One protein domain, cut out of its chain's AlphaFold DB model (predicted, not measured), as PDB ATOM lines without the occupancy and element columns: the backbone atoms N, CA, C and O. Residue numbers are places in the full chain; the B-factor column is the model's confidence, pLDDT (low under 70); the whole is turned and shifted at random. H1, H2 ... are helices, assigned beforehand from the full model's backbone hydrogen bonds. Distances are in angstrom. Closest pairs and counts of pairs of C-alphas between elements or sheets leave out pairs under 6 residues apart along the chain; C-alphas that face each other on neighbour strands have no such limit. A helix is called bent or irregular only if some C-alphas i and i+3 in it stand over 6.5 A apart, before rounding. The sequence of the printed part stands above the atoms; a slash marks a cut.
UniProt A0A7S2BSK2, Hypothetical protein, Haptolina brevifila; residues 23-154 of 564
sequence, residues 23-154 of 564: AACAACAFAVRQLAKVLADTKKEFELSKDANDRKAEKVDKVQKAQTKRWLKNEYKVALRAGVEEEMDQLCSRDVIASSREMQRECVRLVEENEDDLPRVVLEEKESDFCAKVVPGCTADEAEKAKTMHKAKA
ATOM      1  N   ALA A  23     148.866 143.467  87.540       85.12
ATOM      2  CA  ALA A  23     148.939 142.014  87.537       85.12
ATOM      3  C   ALA A  23     148.310 141.428  88.806       85.12
ATOM      4  O   ALA A  23     147.476 140.528  88.693       85.12
ATOM      5  N   ALA A  24     148.625 141.979  89.984       88.94
ATOM      6  CA  ALA A  24     148.035 141.546  91.253       88.94
ATOM      7  C   ALA A  24     146.520 141.787  91.299       88.94
ATOM      8  O   ALA A  24     145.747 140.901  91.671       88.94
ATOM      9  N   CYS A  25     146.075 142.955  90.832       91.19
ATOM     10  CA  CYS A  25     144.657 143.290  90.779       91.19
ATOM     11  C   CYS A  25     143.891 142.397  89.783       91.19
ATOM     12  O   CYS A  25     142.813 141.886  90.100       91.19
ATOM     13  N   ALA A  26     144.467 142.120  88.604       88.25
ATOM     14  CA  ALA A  26     143.893 141.168  87.653       88.25
ATOM     15  C   ALA A  26     143.846 139.741  88.220       88.25
ATOM     16  O   ALA A  26     142.817 139.075  88.087       88.25
ATOM     17  N   ALA A  27     144.932 139.273  88.845       89.88
ATOM     18  CA  ALA A  27     145.031 137.939  89.432       89.88
ATOM     19  C   ALA A  27     143.963 137.731  90.510       89.88
ATOM     20  O   ALA A  27     143.181 136.786  90.404       89.88
ATOM     21  N   CYS A  28     143.846 138.661  91.464       92.06
ATOM     22  CA  CYS A  28     142.817 138.600  92.500       92.06
ATOM     23  C   CYS A  28     141.413 138.559  91.914       92.06
ATOM     24  O   CYS A  28     140.598 137.697  92.245       92.06
ATOM     25  N   ALA A  29     141.132 139.453  90.975       90.25
ATOM     26  CA  ALA A  29     139.789 139.568  90.455       90.25
ATOM     27  C   ALA A  29     139.399 138.396  89.530       90.25
ATOM     28  O   ALA A  29     138.206 138.134  89.346       90.25
ATOM     29  N   PHE A  30     140.368 137.693  88.929       88.81
ATOM     30  CA  PHE A  30     140.130 136.409  88.262       88.81
ATOM     31  C   PHE A  30     139.943 135.270  89.255       88.81
ATOM     32  O   PHE A  30     139.007 134.492  89.078       88.81
ATOM     33  N   ALA A  31     140.796 135.202  90.278       90.38
ATOM     34  CA  ALA A  31     140.750 134.192  91.325       90.38
ATOM     35  C   ALA A  31     139.372 134.164  91.996       90.38
ATOM     36  O   ALA A  31     138.654 133.171  91.896       90.38
ATOM     37  N   VAL A  32     138.943 135.297  92.556       91.19
ATOM     38  CA  VAL A  32     137.657 135.423  93.256       91.19
ATOM     39  C   VAL A  32     136.483 135.062  92.344       91.19
ATOM     40  O   VAL A  32     135.638 134.252  92.713       91.19
ATOM     41  N   ARG A  33     136.458 135.586  91.111       89.12
ATOM     42  CA  ARG A  33     135.373 135.314  90.152       89.12
ATOM     43  C   ARG A  33     135.290 133.838  89.763       89.12
ATOM     44  O   ARG A  33     134.198 133.319  89.536       89.12
ATOM     45  N   GLN A  34     136.434 133.175  89.616       89.50
ATOM     46  CA  GLN A  34     136.487 131.761  89.260       89.50
ATOM     47  C   GLN A  34     136.024 130.885  90.430       89.50
ATOM     48  O   GLN A  34     135.207 129.992  90.217       89.50
ATOM     49  N   LEU A  35     136.456 131.189  91.655       90.31
ATOM     50  CA  LEU A  35     135.998 130.490  92.858       90.31
ATOM     51  C   LEU A  35     134.497 130.697  93.103       90.31
ATOM     52  O   LEU A  35     133.788 129.740  93.400       90.31
ATOM     53  N   ALA A  36     133.979 131.906  92.889       90.12
ATOM     54  CA  ALA A  36     132.546 132.184  92.978       90.12
ATOM     55  C   ALA A  36     131.730 131.418  91.929       90.12
ATOM     56  O   ALA A  36     130.635 130.929  92.216       90.12
ATOM     57  N   LYS A  37     132.276 131.245  90.719       90.12
ATOM     58  CA  LYS A  37     131.665 130.387  89.700       90.12
ATOM     59  C   LYS A  37     131.618 128.927  90.159       90.12
ATOM     60  O   LYS A  37     130.560 128.312  90.059       90.12
ATOM     61  N   VAL A  38     132.722 128.390  90.684       87.19
ATOM     62  CA  VAL A  38     132.760 127.018  91.222       87.19
ATOM     63  C   VAL A  38     131.775 126.853  92.372       87.19
ATOM     64  O   VAL A  38     131.039 125.868  92.404       87.19
ATOM     65  N   LEU A  39     131.677 127.838  93.264       89.50
ATOM     66  CA  LEU A  39     130.686 127.842  94.334       89.50
ATOM     67  C   LEU A  39     129.255 127.782  93.782       89.50
ATOM     68  O   LEU A  39     128.447 126.990  94.266       89.50
ATOM     69  N   ALA A  40     128.934 128.590  92.768       88.62
ATOM     70  CA  ALA A  40     127.613 128.613  92.143       88.62
ATOM     71  C   ALA A  40     127.273 127.287  91.436       88.62
ATOM     72  O   ALA A  40     126.160 126.777  91.589       88.62
ATOM     73  N   ASP A  41     128.230 126.708  90.706       84.31
ATOM     74  CA  ASP A  41     128.073 125.415  90.032       84.31
ATOM     75  C   ASP A  41     127.873 124.288  91.065       84.31
ATOM     76  O   ASP A  41     126.916 123.516  90.972       84.31
ATOM     77  N   THR A  42     128.682 124.273  92.126       82.56
ATOM     78  CA  THR A  42     128.582 123.306  93.234       82.56
ATOM     79  C   THR A  42     127.246 123.449  93.972       82.56
ATOM     80  O   THR A  42     126.549 122.464  94.219       82.56
ATOM     81  N   LYS A  43     126.815 124.683  94.265       87.31
ATOM     82  CA  LYS A  43     125.504 124.995  94.860       87.31
ATOM     83  C   LYS A  43     124.362 124.432  94.023       87.31
ATOM     84  O   LYS A  43     123.474 123.792  94.585       87.31
ATOM     85  N   LYS A  44     124.425 124.593  92.701       85.88
ATOM     86  CA  LYS A  44     123.434 124.057  91.763       85.88
ATOM     87  C   LYS A  44     123.412 122.525  91.746       85.88
ATOM     88  O   LYS A  44     122.333 121.936  91.769       85.88
ATOM     89  N   GLU A  45     124.568 121.865  91.737       78.75
ATOM     90  CA  GLU A  45     124.640 120.397  91.810       78.75
ATOM     91  C   GLU A  45     124.048 119.855  93.116       78.75
ATOM     92  O   GLU A  45     123.275 118.890  93.116       78.75
ATOM     93  N   PHE A  46     124.347 120.510  94.239       77.75
ATOM     94  CA  PHE A  46     123.778 120.133  95.525       77.75
ATOM     95  C   PHE A  46     122.284 120.431  95.634       77.75
ATOM     96  O   PHE A  46     121.576 119.654  96.269       77.75
ATOM     97  N   GLU A  47     121.775 121.495  95.012       80.69
ATOM     98  CA  GLU A  47     120.332 121.753  94.924       80.69
ATOM     99  C   GLU A  47     119.613 120.644  94.146       80.69
ATOM    100  O   GLU A  47     118.613 120.117  94.628       80.69
ATOM    101  N   LEU A  48     120.177 120.181  93.024       76.56
ATOM    102  CA  LEU A  48     119.641 119.030  92.285       76.56
ATOM    103  C   LEU A  48     119.645 117.747  93.132       76.56
ATOM    104  O   LEU A  48     118.689 116.967  93.106       76.56
ATOM    105  N   SER A  49     120.709 117.531  93.908       71.69
ATOM    106  CA  SER A  49     120.817 116.403  94.839       71.69
ATOM    107  C   SER A  49     119.810 116.505  95.993       71.69
ATOM    108  O   SER A  49     119.188 115.511  96.379       71.69
ATOM    109  N   LYS A  50     119.596 117.717  96.515       74.44
ATOM    110  CA  LYS A  50     118.608 118.015  97.551       74.44
ATOM    111  C   LYS A  50     117.194 117.760  97.044       74.44
ATOM    112  O   LYS A  50     116.477 117.020  97.703       74.44
ATOM    113  N   ASP A  51     116.825 118.254  95.866       76.25
ATOM    114  CA  ASP A  51     115.509 118.010  95.264       76.25
ATOM    115  C   ASP A  51     115.266 116.513  95.023       76.25
ATOM    116  O   ASP A  51     114.179 115.988  95.281       76.25
ATOM    117  N   ALA A  52     116.294 115.786  94.572       75.44
ATOM    118  CA  ALA A  52     116.226 114.338  94.409       75.44
ATOM    119  C   ALA A  52     116.039 113.601  95.748       75.44
ATOM    120  O   ALA A  52     115.352 112.576  95.794       75.44
ATOM    121  N   ASN A  53     116.633 114.102  96.834       69.12
ATOM    122  CA  ASN A  53     116.479 113.547  98.176       69.12
ATOM    123  C   ASN A  53     115.160 113.952  98.839       69.12
ATOM    124  O   ASN A  53     114.542 113.102  99.472       69.12
ATOM    125  N   ASP A  54     114.679 115.180  98.656       70.69
ATOM    126  CA  ASP A  54     113.401 115.655  99.190       70.69
ATOM    127  C   ASP A  54     112.235 114.860  98.571       70.69
ATOM    128  O   ASP A  54     111.371 114.366  99.298       70.69
ATOM    129  N   ARG A  55     112.292 114.563  97.262       75.75
ATOM    130  CA  ARG A  55     111.357 113.634  96.590       75.75
ATOM    131  C   ARG A  55     111.392 112.211  97.159       75.75
ATOM    132  O   ARG A  55     110.379 111.514  97.166       75.75
ATOM    133  N   LYS A  56     112.552 111.741  97.628       69.06
ATOM    134  CA  LYS A  56     112.663 110.439  98.316       69.06
ATOM    135  C   LYS A  56     112.136 110.523  99.747       69.06
ATOM    136  O   LYS A  56     111.494 109.585 100.211       69.06
ATOM    137  N   ALA A  57     112.374 111.645 100.421       63.47
ATOM    138  CA  ALA A  57     111.965 111.897 101.792       63.47
ATOM    139  C   ALA A  57     110.445 112.032 101.933       63.47
ATOM    140  O   ALA A  57     109.926 111.717 102.999       63.47
ATOM    141  N   GLU A  58     109.697 112.407 100.891       64.12
ATOM    142  CA  GLU A  58     108.223 112.367 100.899       64.12
ATOM    143  C   GLU A  58     107.662 111.018 101.390       64.12
ATOM    144  O   GLU A  58     106.631 111.004 102.059       64.12
ATOM    145  N   LYS A  59     108.399 109.914 101.185       62.59
ATOM    146  CA  LYS A  59     108.035 108.545 101.594       62.59
ATOM    147  C   LYS A  59     108.548 108.115 102.983       62.59
ATOM    148  O   LYS A  59     108.376 106.958 103.348       62.59
ATOM    149  N   VAL A  60     109.191 109.007 103.740       54.31
ATOM    150  CA  VAL A  60     109.920 108.704 104.991       54.31
ATOM    151  C   VAL A  60     109.325 109.477 106.189       54.31
ATOM    152  O   VAL A  60     108.721 110.543 106.019       54.31
ATOM    153  N   ASP A  61     109.465 108.930 107.403       59.66
ATOM    154  CA  ASP A  61     108.856 109.419 108.652       59.66
ATOM    155  C   ASP A  61     109.335 110.836 109.075       59.66
ATOM    156  O   ASP A  61     110.439 111.284 108.748       59.66
ATOM    157  N   LYS A  62     108.500 111.581 109.819       62.78
ATOM    158  CA  LYS A  62     108.709 112.997 110.204       62.78
ATOM    159  C   LYS A  62     109.984 113.232 111.022       62.78
ATOM    160  O   LYS A  62     110.595 114.295 110.893       62.78
ATOM    161  N   VAL A  63     110.396 112.270 111.846       57.69
ATOM    162  CA  VAL A  63     111.590 112.398 112.700       57.69
ATOM    163  C   VAL A  63     112.878 112.268 111.877       57.69
ATOM    164  O   VAL A  63     113.788 113.091 112.025       57.69
ATOM    165  N   GLN A  64     112.917 111.337 110.917       55.41
ATOM    166  CA  GLN A  64     114.029 111.192 109.968       55.41
ATOM    167  C   GLN A  64     114.168 112.429 109.065       55.41
ATOM    168  O   GLN A  64     115.285 112.870 108.790       55.41
ATOM    169  N   LYS A  65     113.057 113.083 108.691       62.50
ATOM    170  CA  LYS A  65     113.078 114.355 107.939       62.50
ATOM    171  C   LYS A  65     113.809 115.480 108.681       62.50
ATOM    172  O   LYS A  65     114.571 116.224 108.068       62.50
ATOM    173  N   ALA A  66     113.608 115.615 109.992       60.81
ATOM    174  CA  ALA A  66     114.213 116.695 110.776       60.81
ATOM    175  C   ALA A  66     115.727 116.506 110.988       60.81
ATOM    176  O   ALA A  66     116.489 117.471 110.862       60.81
ATOM    177  N   GLN A  67     116.173 115.273 111.258       57.28
ATOM    178  CA  GLN A  67     117.600 114.948 111.385       57.28
ATOM    179  C   GLN A  67     118.328 115.073 110.039       57.28
ATOM    180  O   GLN A  67     119.367 115.728 109.971       57.28
ATOM    181  N   THR A  68     117.727 114.575 108.953       58.12
ATOM    182  CA  THR A  68     118.277 114.700 107.591       58.12
ATOM    183  C   THR A  68     118.387 116.165 107.157       58.12
ATOM    184  O   THR A  68     119.384 116.559 106.563       58.12
ATOM    185  N   LYS A  69     117.418 117.018 107.523       63.56
ATOM    186  CA  LYS A  69     117.438 118.456 107.204       63.56
ATOM    187  C   LYS A  69     118.531 119.229 107.953       63.56
ATOM    188  O   LYS A  69     119.151 120.116 107.368       63.56
ATOM    189  N   ARG A  70     118.778 118.922 109.236       59.56
ATOM    190  CA  ARG A  70     119.905 119.515 109.988       59.56
ATOM    191  C   ARG A  70     121.254 119.027 109.458       59.56
ATOM    192  O   ARG A  70     122.163 119.838 109.329       59.56
ATOM    193  N   TRP A  71     121.356 117.745 109.111       55.66
ATOM    194  CA  TRP A  71     122.564 117.149 108.541       55.66
ATOM    195  C   TRP A  71     122.902 117.733 107.162       55.66
ATOM    196  O   TRP A  71     123.992 118.272 106.992       55.66
ATOM    197  N   LEU A  72     121.935 117.767 106.235       61.81
ATOM    198  CA  LEU A  72     122.091 118.393 104.916       61.81
ATOM    199  C   LEU A  72     122.578 119.837 105.034       61.81
ATOM    200  O   LEU A  72     123.405 120.257 104.245       61.81
ATOM    201  N   LYS A  73     122.117 120.597 106.033       68.69
ATOM    202  CA  LYS A  73     122.537 121.993 106.220       68.69
ATOM    203  C   LYS A  73     124.005 122.138 106.651       68.69
ATOM    204  O   LYS A  73     124.633 123.121 106.261       68.69
ATOM    205  N   ASN A  74     124.535 121.208 107.447       67.44
ATOM    206  CA  ASN A  74     125.931 121.242 107.895       67.44
ATOM    207  C   ASN A  74     126.880 120.680 106.830       67.44
ATOM    208  O   ASN A  74     127.849 121.348 106.486       67.44
ATOM    209  N   GLU A  75     126.567 119.520 106.250       69.25
ATOM    210  CA  GLU A  75     127.379 118.911 105.183       69.25
ATOM    211  C   GLU A  75     127.422 119.770 103.925       69.25
ATOM    212  O   GLU A  75     128.451 119.861 103.272       69.25
ATOM    213  N   TYR A  76     126.322 120.455 103.602       76.00
ATOM    214  CA  TYR A  76     126.277 121.361 102.459       76.00
ATOM    215  C   TYR A  76     127.318 122.474 102.578       76.00
ATOM    216  O   TYR A  76     128.005 122.773 101.610       76.00
ATOM    217  N   LYS A  77     127.503 123.051 103.772       76.94
ATOM    218  CA  LYS A  77     128.545 124.066 103.981       76.94
ATOM    219  C   LYS A  77     129.952 123.483 103.861       76.94
ATOM    220  O   LYS A  77     130.812 124.135 103.282       76.94
ATOM    221  N   VAL A  78     130.169 122.281 104.395       79.44
ATOM    222  CA  VAL A  78     131.466 121.588 104.316       79.44
ATOM    223  C   VAL A  78     131.806 121.248 102.866       79.44
ATOM    224  O   VAL A  78     132.911 121.519 102.422       79.44
ATOM    225  N   ALA A  79     130.845 120.732 102.102       76.38
ATOM    226  CA  ALA A  79     131.058 120.358 100.712       76.38
ATOM    227  C   ALA A  79     131.258 121.567  99.786       76.38
ATOM    228  O   ALA A  79     132.095 121.511  98.890       76.38
ATOM    229  N   LEU A  80     130.535 122.670 100.017       82.50
ATOM    230  CA  LEU A  80     130.787 123.920  99.294       82.50
ATOM    231  C   LEU A  80     132.192 124.456  99.578       82.50
ATOM    232  O   LEU A  80     132.858 124.911  98.655       82.50
ATOM    233  N   ARG A  81     132.646 124.384 100.836       84.56
ATOM    234  CA  ARG A  81     134.004 124.788 101.211       84.56
ATOM    235  C   ARG A  81     135.056 123.908 100.535       84.56
ATOM    236  O   ARG A  81     135.937 124.450  99.885       84.56
ATOM    237  N   ALA A  82     134.897 122.588 100.604       80.19
ATOM    238  CA  ALA A  82     135.811 121.639  99.972       80.19
ATOM    239  C   ALA A  82     135.918 121.850  98.451       80.19
ATOM    240  O   ALA A  82     137.015 121.816  97.911       80.19
ATOM    241  N   GLY A  83     134.804 122.128  97.761       79.94
ATOM    242  CA  GLY A  83     134.834 122.416  96.321       79.94
ATOM    243  C   GLY A  83     135.554 123.726  95.970       79.94
ATOM    244  O   GLY A  83     136.174 123.824  94.914       79.94
ATOM    245  N   VAL A  84     135.499 124.731  96.851       86.88
ATOM    246  CA  VAL A  84     136.262 125.981  96.686       86.88
ATOM    247  C   VAL A  84     137.752 125.750  96.953       86.88
ATOM    248  O   VAL A  84     138.569 126.217  96.166       86.88
ATOM    249  N   GLU A  85     138.099 125.010  98.007       85.12
ATOM    250  CA  GLU A  85     139.487 124.661  98.351       85.12
ATOM    251  C   GLU A  85     140.144 123.803  97.250       85.12
ATOM    252  O   GLU A  85     141.238 124.126  96.800       85.12
ATOM    253  N   GLU A  86     139.439 122.809  96.693       83.25
ATOM    254  CA  GLU A  86     139.938 122.002  95.564       83.25
ATOM    255  C   GLU A  86     140.221 122.849  94.306       83.25
ATOM    256  O   GLU A  86     141.178 122.600  93.566       83.25
ATOM    257  N   GLU A  87     139.403 123.874  94.036       86.69
ATOM    258  CA  GLU A  87     139.662 124.791  92.923       86.69
ATOM    259  C   GLU A  87     140.837 125.732  93.223       86.69
ATOM    260  O   GLU A  87     141.563 126.075  92.287       86.69
ATOM    261  N   MET A  88     141.053 126.134  94.484       85.69
ATOM    262  CA  MET A  88     142.181 126.988  94.882       85.69
ATOM    263  C   MET A  88     143.530 126.358  94.531       85.69
ATOM    264  O   MET A  88     144.366 127.045  93.938       85.69
ATOM    265  N   ASP A  89     143.686 125.050  94.744       80.25
ATOM    266  CA  ASP A  89     144.901 124.298  94.391       80.25
ATOM    267  C   ASP A  89     145.243 124.375  92.894       80.25
ATOM    268  O   ASP A  89     146.399 124.286  92.476       80.25
ATOM    269  N   GLN A  90     144.229 124.552  92.043       81.44
ATOM    270  CA  GLN A  90     144.378 124.567  90.586       81.44
ATOM    271  C   GLN A  90     144.224 125.966  89.981       81.44
ATOM    272  O   GLN A  90     144.393 126.135  88.766       81.44
ATOM    273  N   LEU A  91     143.890 126.964  90.799       86.75
ATOM    274  CA  LEU A  91     143.418 128.276  90.368       86.75
ATOM    275  C   LEU A  91     144.472 129.019  89.554       86.75
ATOM    276  O   LEU A  91     144.200 129.483  88.446       86.75
ATOM    277  N   CYS A  92     145.701 129.063  90.063       85.62
ATOM    278  CA  CYS A  92     146.796 129.791  89.425       85.62
ATOM    279  C   CYS A  92     147.331 129.105  88.163       85.62
ATOM    280  O   CYS A  92     148.008 129.736  87.352       85.62
ATOM    281  N   SER A  93     146.959 127.843  87.949       77.94
ATOM    282  CA  SER A  93     147.253 127.083  86.733       77.94
ATOM    283  C   SER A  93     146.167 127.227  85.657       77.94
ATOM    284  O   SER A  93     146.296 126.657  84.573       77.94
ATOM    285  N   ARG A  94     145.088 127.982  85.913       77.69
ATOM    286  CA  ARG A  94     144.037 128.260  84.919       77.69
ATOM    287  C   ARG A  94     144.538 129.238  83.863       77.69
ATOM    288  O   ARG A  94     145.143 130.248  84.189       77.69
ATOM    289  N   ASP A  95     144.199 129.001  82.600       65.50
ATOM    290  CA  ASP A  95     144.790 129.675  81.424       65.50
ATOM    291  C   ASP A  95     144.782 131.183  81.472       65.50
ATOM    292  O   ASP A  95     145.723 131.827  81.027       65.50
ATOM    293  N   VAL A  96     143.701 131.764  81.983       72.62
ATOM    294  CA  VAL A  96     143.584 133.216  82.012       72.62
ATOM    295  C   VAL A  96     144.643 133.809  82.939       72.62
ATOM    296  O   VAL A  96     145.215 134.843  82.613       72.62
ATOM    297  N   ILE A  97     144.963 133.113  84.030       77.75
ATOM    298  CA  ILE A  97     146.011 133.490  84.978       77.75
ATOM    299  C   ILE A  97     147.379 133.015  84.480       77.75
ATOM    300  O   ILE A  97     148.310 133.809  84.370       77.75
ATOM    301  N   ALA A  98     147.475 131.750  84.075       70.19
ATOM    302  CA  ALA A  98     148.697 131.122  83.592       70.19
ATOM    303  C   ALA A  98     149.189 131.669  82.241       70.19
ATOM    304  O   ALA A  98     150.301 131.357  81.840       70.19
ATOM    305  N   SER A  99     148.408 132.475  81.514       66.81
ATOM    306  CA  SER A  99     148.856 133.139  80.275       66.81
ATOM    307  C   SER A  99     149.865 134.267  80.518       66.81
ATOM    308  O   SER A  99     150.558 134.682  79.591       66.81
ATOM    309  N   SER A 100     149.986 134.759  81.756       76.50
ATOM    310  CA  SER A 100     150.927 135.813  82.134       76.50
ATOM    311  C   SER A 100     151.749 135.373  83.343       76.50
ATOM    312  O   SER A 100     151.201 135.122  84.411       76.50
ATOM    313  N   ARG A 101     153.083 135.334  83.198       75.62
ATOM    314  CA  ARG A 101     154.010 135.000  84.301       75.62
ATOM    315  C   ARG A 101     153.813 135.896  85.522       75.62
ATOM    316  O   ARG A 101     153.908 135.423  86.648       75.62
ATOM    317  N   GLU A 102     153.555 137.178  85.280       81.12
ATOM    318  CA  GLU A 102     153.306 138.174  86.324       81.12
ATOM    319  C   GLU A 102     152.004 137.854  87.066       81.12
ATOM    320  O   GLU A 102     152.022 137.716  88.283       81.12
ATOM    321  N   MET A 103     150.899 137.611  86.349       84.44
ATOM    322  CA  MET A 103     149.633 137.225  86.987       84.44
ATOM    323  C   MET A 103     149.714 135.891  87.721       84.44
ATOM    324  O   MET A 103     149.098 135.741  88.771       84.44
ATOM    325  N   GLN A 104     150.425 134.912  87.166       83.19
ATOM    326  CA  GLN A 104     150.580 133.613  87.804       83.19
ATOM    327  C   GLN A 104     151.326 133.744  89.130       83.19
ATOM    328  O   GLN A 104     150.870 133.203  90.131       83.19
ATOM    329  N   ARG A 105     152.433 134.497  89.153       84.69
ATOM    330  CA  ARG A 105     153.185 134.766  90.383       84.69
ATOM    331  C   ARG A 105     152.321 135.477  91.421       84.69
ATOM    332  O   ARG A 105     152.289 135.045  92.567       84.69
ATOM    333  N   GLU A 106     151.605 136.523  91.014       91.56
ATOM    334  CA  GLU A 106     150.737 137.260  91.933       91.56
ATOM    335  C   GLU A 106     149.534 136.433  92.398       91.56
ATOM    336  O   GLU A 106     149.093 136.590  93.529       91.56
ATOM    337  N   CYS A 107     149.022 135.517  91.572       91.25
ATOM    338  CA  CYS A 107     147.994 134.569  91.993       91.25
ATOM    339  C   CYS A 107     148.517 133.617  93.067       91.25
ATOM    340  O   CYS A 107     147.849 133.444  94.080       91.25
ATOM    341  N   VAL A 108     149.699 133.022  92.860       89.00
ATOM    342  CA  VAL A 108     150.305 132.107  93.841       89.00
ATOM    343  C   VAL A 108     150.503 132.839  95.164       89.00
ATOM    344  O   VAL A 108     150.013 132.380  96.189       89.00
ATOM    345  N   ARG A 109     151.088 134.042  95.115       90.81
ATOM    346  CA  ARG A 109     151.267 134.895  96.293       90.81
ATOM    347  C   ARG A 109     149.941 135.214  96.989       90.81
ATOM    348  O   ARG A 109     149.849 135.110  98.204       90.81
ATOM    349  N   LEU A 110     148.905 135.575  96.230       92.81
ATOM    350  CA  LEU A 110     147.580 135.871  96.776       92.81
ATOM    351  C   LEU A 110     146.967 134.659  97.490       92.81
ATOM    352  O   LEU A 110     146.392 134.833  98.562       92.81
ATOM    353  N   VAL A 111     147.052 133.470  96.886       91.31
ATOM    354  CA  VAL A 111     146.504 132.228  97.451       91.31
ATOM    355  C   VAL A 111     147.253 131.847  98.726       91.31
ATOM    356  O   VAL A 111     146.603 131.597  99.733       91.31
ATOM    357  N   GLU A 112     148.587 131.888  98.716       90.31
ATOM    358  CA  GLU A 112     149.424 131.578  99.885       90.31
ATOM    359  C   GLU A 112     149.208 132.572 101.041       90.31
ATOM    360  O   GLU A 112     149.087 132.173 102.195       90.31
ATOM    361  N   GLU A 113     149.118 133.876 100.753       91.94
ATOM    362  CA  GLU A 113     148.912 134.906 101.783       91.94
ATOM    363  C   GLU A 113     147.484 134.900 102.365       91.94
ATOM    364  O   GLU A 113     147.262 135.469 103.435       91.94
ATOM    365  N   ASN A 114     146.503 134.299 101.675       91.81
ATOM    366  CA  ASN A 114     145.079 134.382 102.029       91.81
ATOM    367  C   ASN A 114     144.358 133.021 101.989       91.81
ATOM    368  O   ASN A 114     143.163 132.976 101.687       91.81
ATOM    369  N   GLU A 115     145.058 131.930 102.301       88.12
ATOM    370  CA  GLU A 115     144.542 130.554 102.211       88.12
ATOM    371  C   GLU A 115     143.233 130.350 103.002       88.12
ATOM    372  O   GLU A 115     142.289 129.751 102.496       88.12
ATOM    373  N   ASP A 116     143.125 130.930 104.201       85.50
ATOM    374  CA  ASP A 116     141.932 130.824 105.056       85.50
ATOM    375  C   ASP A 116     140.831 131.847 104.722       85.50
ATOM    376  O   ASP A 116     139.628 131.567 104.829       85.50
ATOM    377  N   ASP A 117     141.233 133.061 104.344       87.81
ATOM    378  CA  ASP A 117     140.317 134.183 104.134       87.81
ATOM    379  C   ASP A 117     139.612 134.092 102.775       87.81
ATOM    380  O   ASP A 117     138.434 134.446 102.663       87.81
ATOM    381  N   LEU A 118     140.293 133.577 101.747       86.50
ATOM    382  CA  LEU A 118     139.762 133.492 100.389       86.50
ATOM    383  C   LEU A 118     138.540 132.550 100.280       86.50
ATOM    384  O   LEU A 118     137.496 133.021  99.810       86.50
ATOM    385  N   PRO A 119     138.564 131.288 100.772       87.75
ATOM    386  CA  PRO A 119     137.379 130.432 100.775       87.75
ATOM    387  C   PRO A 119     136.237 131.046 101.579       87.75
ATOM    388  O   PRO A 119     135.078 131.001 101.167       87.75
ATOM    389  N   ARG A 120     136.553 131.652 102.731       88.81
ATOM    390  CA  ARG A 120     135.551 132.258 103.610       88.81
ATOM    391  C   ARG A 120     134.812 133.397 102.916       88.81
ATOM    392  O   ARG A 120     133.586 133.452 102.981       88.81
ATOM    393  N   VAL A 121     135.536 134.295 102.255       89.38
ATOM    394  CA  VAL A 121     134.941 135.463 101.597       89.38
ATOM    395  C   VAL A 121     134.096 135.059 100.390       89.38
ATOM    396  O   VAL A 121     133.007 135.608 100.200       89.38
ATOM    397  N   VAL A 122     134.538 134.050  99.634       90.12
ATOM    398  CA  VAL A 122     133.761 133.470  98.529       90.12
ATOM    399  C   VAL A 122     132.471 132.824  99.051       90.12
ATOM    400  O   VAL A 122     131.396 133.090  98.517       90.12
ATOM    401  N   LEU A 123     132.538 132.045 100.137       87.81
ATOM    402  CA  LEU A 123     131.367 131.412 100.765       87.81
ATOM    403  C   LEU A 123     130.376 132.414 101.376       87.81
ATOM    404  O   LEU A 123     129.185 132.116 101.469       87.81
ATOM    405  N   GLU A 124     130.854 133.577 101.820       88.06
ATOM    406  CA  GLU A 124     130.017 134.663 102.340       88.06
ATOM    407  C   GLU A 124     129.389 135.533 101.227       88.06
ATOM    408  O   GLU A 124     128.645 136.456 101.555       88.06
ATOM    409  N   GLU A 125     129.656 135.248  99.942       76.62
ATOM    410  CA  GLU A 125     129.199 136.022  98.769       76.62
ATOM    411  C   GLU A 125     129.632 137.513  98.823       76.62
ATOM    412  O   GLU A 125     128.989 138.391  98.250       76.62
ATOM    413  N   LYS A 126     130.753 137.818  99.501       78.06
ATOM    414  CA  LYS A 126     131.321 139.179  99.658       78.06
ATOM    415  C   LYS A 126     132.527 139.417  98.745       78.06
ATOM    416  O   LYS A 126     133.543 139.982  99.144       78.06
ATOM    417  N   GLU A 127     132.421 138.945  97.512       75.25
ATOM    418  CA  GLU A 127     133.516 138.922  96.540       75.25
ATOM    419  C   GLU A 127     133.995 140.308  96.073       75.25
ATOM    420  O   GLU A 127     135.177 140.472  95.768       75.25
ATOM    421  N   SER A 128     133.106 141.307  96.028       69.88
ATOM    422  CA  SER A 128     133.385 142.623  95.430       69.88
ATOM    423  C   SER A 128     134.451 143.427  96.172       69.88
ATOM    424  O   SER A 128     135.185 144.193  95.548       69.88
ATOM    425  N   ASP A 129     134.559 143.227  97.484       82.62
ATOM    426  CA  ASP A 129     135.375 144.074  98.358       82.62
ATOM    427  C   ASP A 129     136.701 143.400  98.733       82.62
ATOM    428  O   ASP A 129     137.612 144.043  99.257       82.62
ATOM    429  N   PHE A 130     136.833 142.102  98.442       89.06
ATOM    430  CA  PHE A 130     138.013 141.319  98.786       89.06
ATOM    431  C   PHE A 130     139.272 141.876  98.126       89.06
ATOM    432  O   PHE A 130     140.238 142.208  98.806       89.06
ATOM    433  N   CYS A 131     139.253 142.046  96.802       90.00
ATOM    434  CA  CYS A 131     140.440 142.501  96.084       90.00
ATOM    435  C   CYS A 131     140.851 143.923  96.465       90.00
ATOM    436  O   CYS A 131     142.044 144.188  96.547       90.00
ATOM    437  N   ALA A 132     139.894 144.794  96.796       88.50
ATOM    438  CA  ALA A 132     140.188 146.137  97.292       88.50
ATOM    439  C   ALA A 132     140.853 146.125  98.679       88.50
ATOM    440  O   ALA A 132     141.638 147.018  98.992       88.50
ATOM    441  N   LYS A 133     140.550 145.118  99.510       88.50
ATOM    442  CA  LYS A 133     141.155 144.937 100.835       88.50
ATOM    443  C   LYS A 133     142.575 144.372 100.753       88.50
ATOM    444  O   LYS A 133     143.430 144.786 101.531       88.50
ATOM    445  N   VAL A 134     142.805 143.413  99.857       89.44
ATOM    446  CA  VAL A 134     144.048 142.621  99.817       89.44
ATOM    447  C   VAL A 134     145.072 143.192  98.831       89.44
ATOM    448  O   VAL A 134     146.273 143.088  99.059       89.44
ATOM    449  N   VAL A 135     144.620 143.848  97.758       89.31
ATOM    450  CA  VAL A 135     145.488 144.480  96.759       89.31
ATOM    451  C   VAL A 135     145.308 146.002  96.826       89.31
ATOM    452  O   VAL A 135     144.252 146.509  96.436       89.31
ATOM    453  N   PRO A 136     146.324 146.760  97.289       86.88
ATOM    454  CA  PRO A 136     146.242 148.213  97.390       86.88
ATOM    455  C   PRO A 136     145.832 148.870  96.067       86.88
ATOM    456  O   PRO A 136     146.438 148.640  95.022       86.88
ATOM    457  N   GLY A 137     144.774 149.679  96.126       84.81
ATOM    458  CA  GLY A 137     144.220 150.398  94.977       84.81
ATOM    459  C   GLY A 137     143.317 149.570  94.054       84.81
ATOM    460  O   GLY A 137     142.656 150.149  93.205       84.81
ATOM    461  N   CYS A 138     143.179 148.252  94.244       89.88
ATOM    462  CA  CYS A 138     142.362 147.402  93.373       89.88
ATOM    463  C   CYS A 138     140.849 147.556  93.621       89.88
ATOM    464  O   CYS A 138     140.194 146.700  94.215       89.88
ATOM    465  N   THR A 139     140.270 148.660  93.156       89.00
ATOM    466  CA  THR A 139     138.814 148.867  93.153       89.00
ATOM    467  C   THR A 139     138.121 147.957  92.131       89.00
ATOM    468  O   THR A 139     138.766 147.411  91.237       89.00
ATOM    469  N   ALA A 140     136.795 147.803  92.218       84.44
ATOM    470  CA  ALA A 140     136.031 146.992  91.261       84.44
ATOM    471  C   ALA A 140     136.234 147.439  89.794       84.44
ATOM    472  O   ALA A 140     136.384 146.601  88.901       84.44
ATOM    473  N   ASP A 141     136.312 148.751  89.555       85.44
ATOM    474  CA  ASP A 141     136.544 149.318  88.221       85.44
ATOM    475  C   ASP A 141     137.976 149.055  87.730       85.44
ATOM    476  O   ASP A 141     138.197 148.689  86.570       85.44
ATOM    477  N   GLU A 142     138.962 149.187  88.619       86.75
ATOM    478  CA  GLU A 142     140.357 148.878  88.304       86.75
ATOM    479  C   GLU A 142     140.578 147.389  88.058       86.75
ATOM    480  O   GLU A 142     141.302 147.025  87.134       86.75
ATOM    481  N   ALA A 143     139.892 146.532  88.807       84.50
ATOM    482  CA  ALA A 143     139.893 145.093  88.615       84.50
ATOM    483  C   ALA A 143     139.377 144.704  87.225       84.50
ATOM    484  O   ALA A 143     140.016 143.912  86.530       84.50
ATOM    485  N   GLU A 144     138.258 145.266  86.761       83.75
ATOM    486  CA  GLU A 144     137.755 144.993  85.407       83.75
ATOM    487  C   GLU A 144     138.675 145.571  84.315       83.75
ATOM    488  O   GLU A 144     138.939 144.916  83.296       83.75
ATOM    489  N   LYS A 145     139.264 146.749  84.540       85.12
ATOM    490  CA  LYS A 145     140.273 147.317  83.631       85.12
ATOM    491  C   LYS A 145     141.538 146.450  83.561       85.12
ATOM    492  O   LYS A 145     142.043 146.176  82.473       85.12
ATOM    493  N   ALA A 146     142.015 145.945  84.692       83.19
ATOM    494  CA  ALA A 146     143.164 145.053  84.768       83.19
ATOM    495  C   ALA A 146     142.877 143.706  84.077       83.19
ATOM    496  O   ALA A 146     143.678 143.242  83.259       83.19
ATOM    497  N   LYS A 147     141.686 143.121  84.289       80.75
ATOM    498  CA  LYS A 147     141.241 141.903  83.582       80.75
ATOM    499  C   LYS A 147     141.248 142.078  82.070       80.75
ATOM    500  O   LYS A 147     141.680 141.175  81.354       80.75
ATOM    501  N   THR A 148     140.737 143.204  81.571       78.19
ATOM    502  CA  THR A 148     140.674 143.468  80.126       78.19
ATOM    503  C   THR A 148     142.062 143.688  79.532       78.19
ATOM    504  O   THR A 148     142.360 143.112  78.486       78.19
ATOM    505  N   MET A 149     142.945 144.413  80.225       78.06
ATOM    506  CA  MET A 149     144.338 144.594  79.807       78.06
ATOM    507  C   MET A 149     145.100 143.270  79.705       78.06
ATOM    508  O   MET A 149     145.790 143.036  78.714       78.06
ATOM    509  N   HIS A 150     144.963 142.385  80.694       70.94
ATOM    510  CA  HIS A 150     145.672 141.107  80.681       70.94
ATOM    511  C   HIS A 150     145.042 140.079  79.729       70.94
ATOM    512  O   HIS A 150     145.772 139.380  79.029       70.94
ATOM    513  N   LYS A 151     143.709 140.061  79.569       67.38
ATOM    514  CA  LYS A 151     143.048 139.271  78.510       67.38
ATOM    515  C   LYS A 151     143.440 139.713  77.100       67.38
ATOM    516  O   LYS A 151     143.493 138.876  76.205       67.38
ATOM    517  N   ALA A 152     143.682 141.006  76.886       55.78
ATOM    518  CA  ALA A 152     144.066 141.546  75.583       55.78
ATOM    519  C   ALA A 152     145.522 141.225  75.196       55.78
ATOM    520  O   ALA A 152     145.845 141.235  74.011       55.78
ATOM    521  N   LYS A 153     146.393 140.933  76.173       60.66
ATOM    522  CA  LYS A 153     147.804 140.599  75.928       60.66
ATOM    523  C   LYS A 153     148.013 139.172  75.408       60.66
ATOM    524  O   LYS A 153     148.985 138.956  74.693       60.66
ATOM    525  N   ALA A 154     147.118 138.232  75.722       65.81
ATOM    526  CA  ALA A 154     147.226 136.850  75.258       65.81
ATOM    527  C   ALA A 154     146.924 136.743  73.751       65.81
ATOM    528  O   ALA A 154     145.792 136.963  73.301       65.81
TER     529      ALA A 154
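This is residues 23 to 154 of the 564 residues of the protein "Hypothetical protein" of Haptolina brevifila (UniProt A0A7S2BSK2). A long helical hairpin of H1 and H2 makes the longest axis, and the shorter helices H3 to H7 gather round residues 23 to 39 of H1 as a thick head away from the hairpin's tip. At that tip residues 58 to 64 stick out free. The printed part has 132 residues with seven named helices, H1 to H7 in chain order, and no named strand: all helix. It is loose, with a radius of gyration of the C-alphas of 18.2 A and spans of 58 by 26 by 24 A.

H1, residues 23 to 57, is the hub and touches six helices. H2, residues 62 to 91, forms a hairpin with it, at a shallow tilt of 26 degrees, opposite ways; the closest C-alphas, of Leu 35 and Val 84, are 5.9 A apart. H3, residues 95 to 98, only just touches H1, with 3 pairs of C-alphas within 8 A, the closest Ala 27 and Ile 97 at 6.4 A. For the next four the closest C-alphas to H1 are Met 103 to Ala 23, 4.9 A, in H4, residues 101 to 113; Val 122 to Ala 36, 5.8 A, in H5, residues 117 to 123; Cys 131 to Cys 28, 5.8 A, in H6, residues 127 to 134; and Ala 146 to Ala 26, 4.9 A, in H7, residues 140 to 153. H7 is about perpendicular to H1, at 77 degrees. Every O i to N i+4 pair is within hydrogen-bond range in H4, H5 and H7, against 30 of 31 in H1, 24 of 26 in H2 and 2 of 4 in H6; H3 is too short for one.

H1 runs 49.8 A from C-alpha 23 at (148.939, 142.014, 87.537). H2 runs 42.8 A, with a kink of 27 degrees near residue 73. H7 runs 20.4 A to C-alpha 153 at (147.804, 140.599, 75.928), and H4 18.2 A. H6 is irregular: C-alphas 128 and 131 are 7.1 A apart.

The two C-alphas farthest apart, of Asp 61 and Lys 153, are 59.7 A apart. The printed part has no cut, and its six links are tight. Its mean pLDDT is 79.7; 28 residues are under 70, among them 56 to 75.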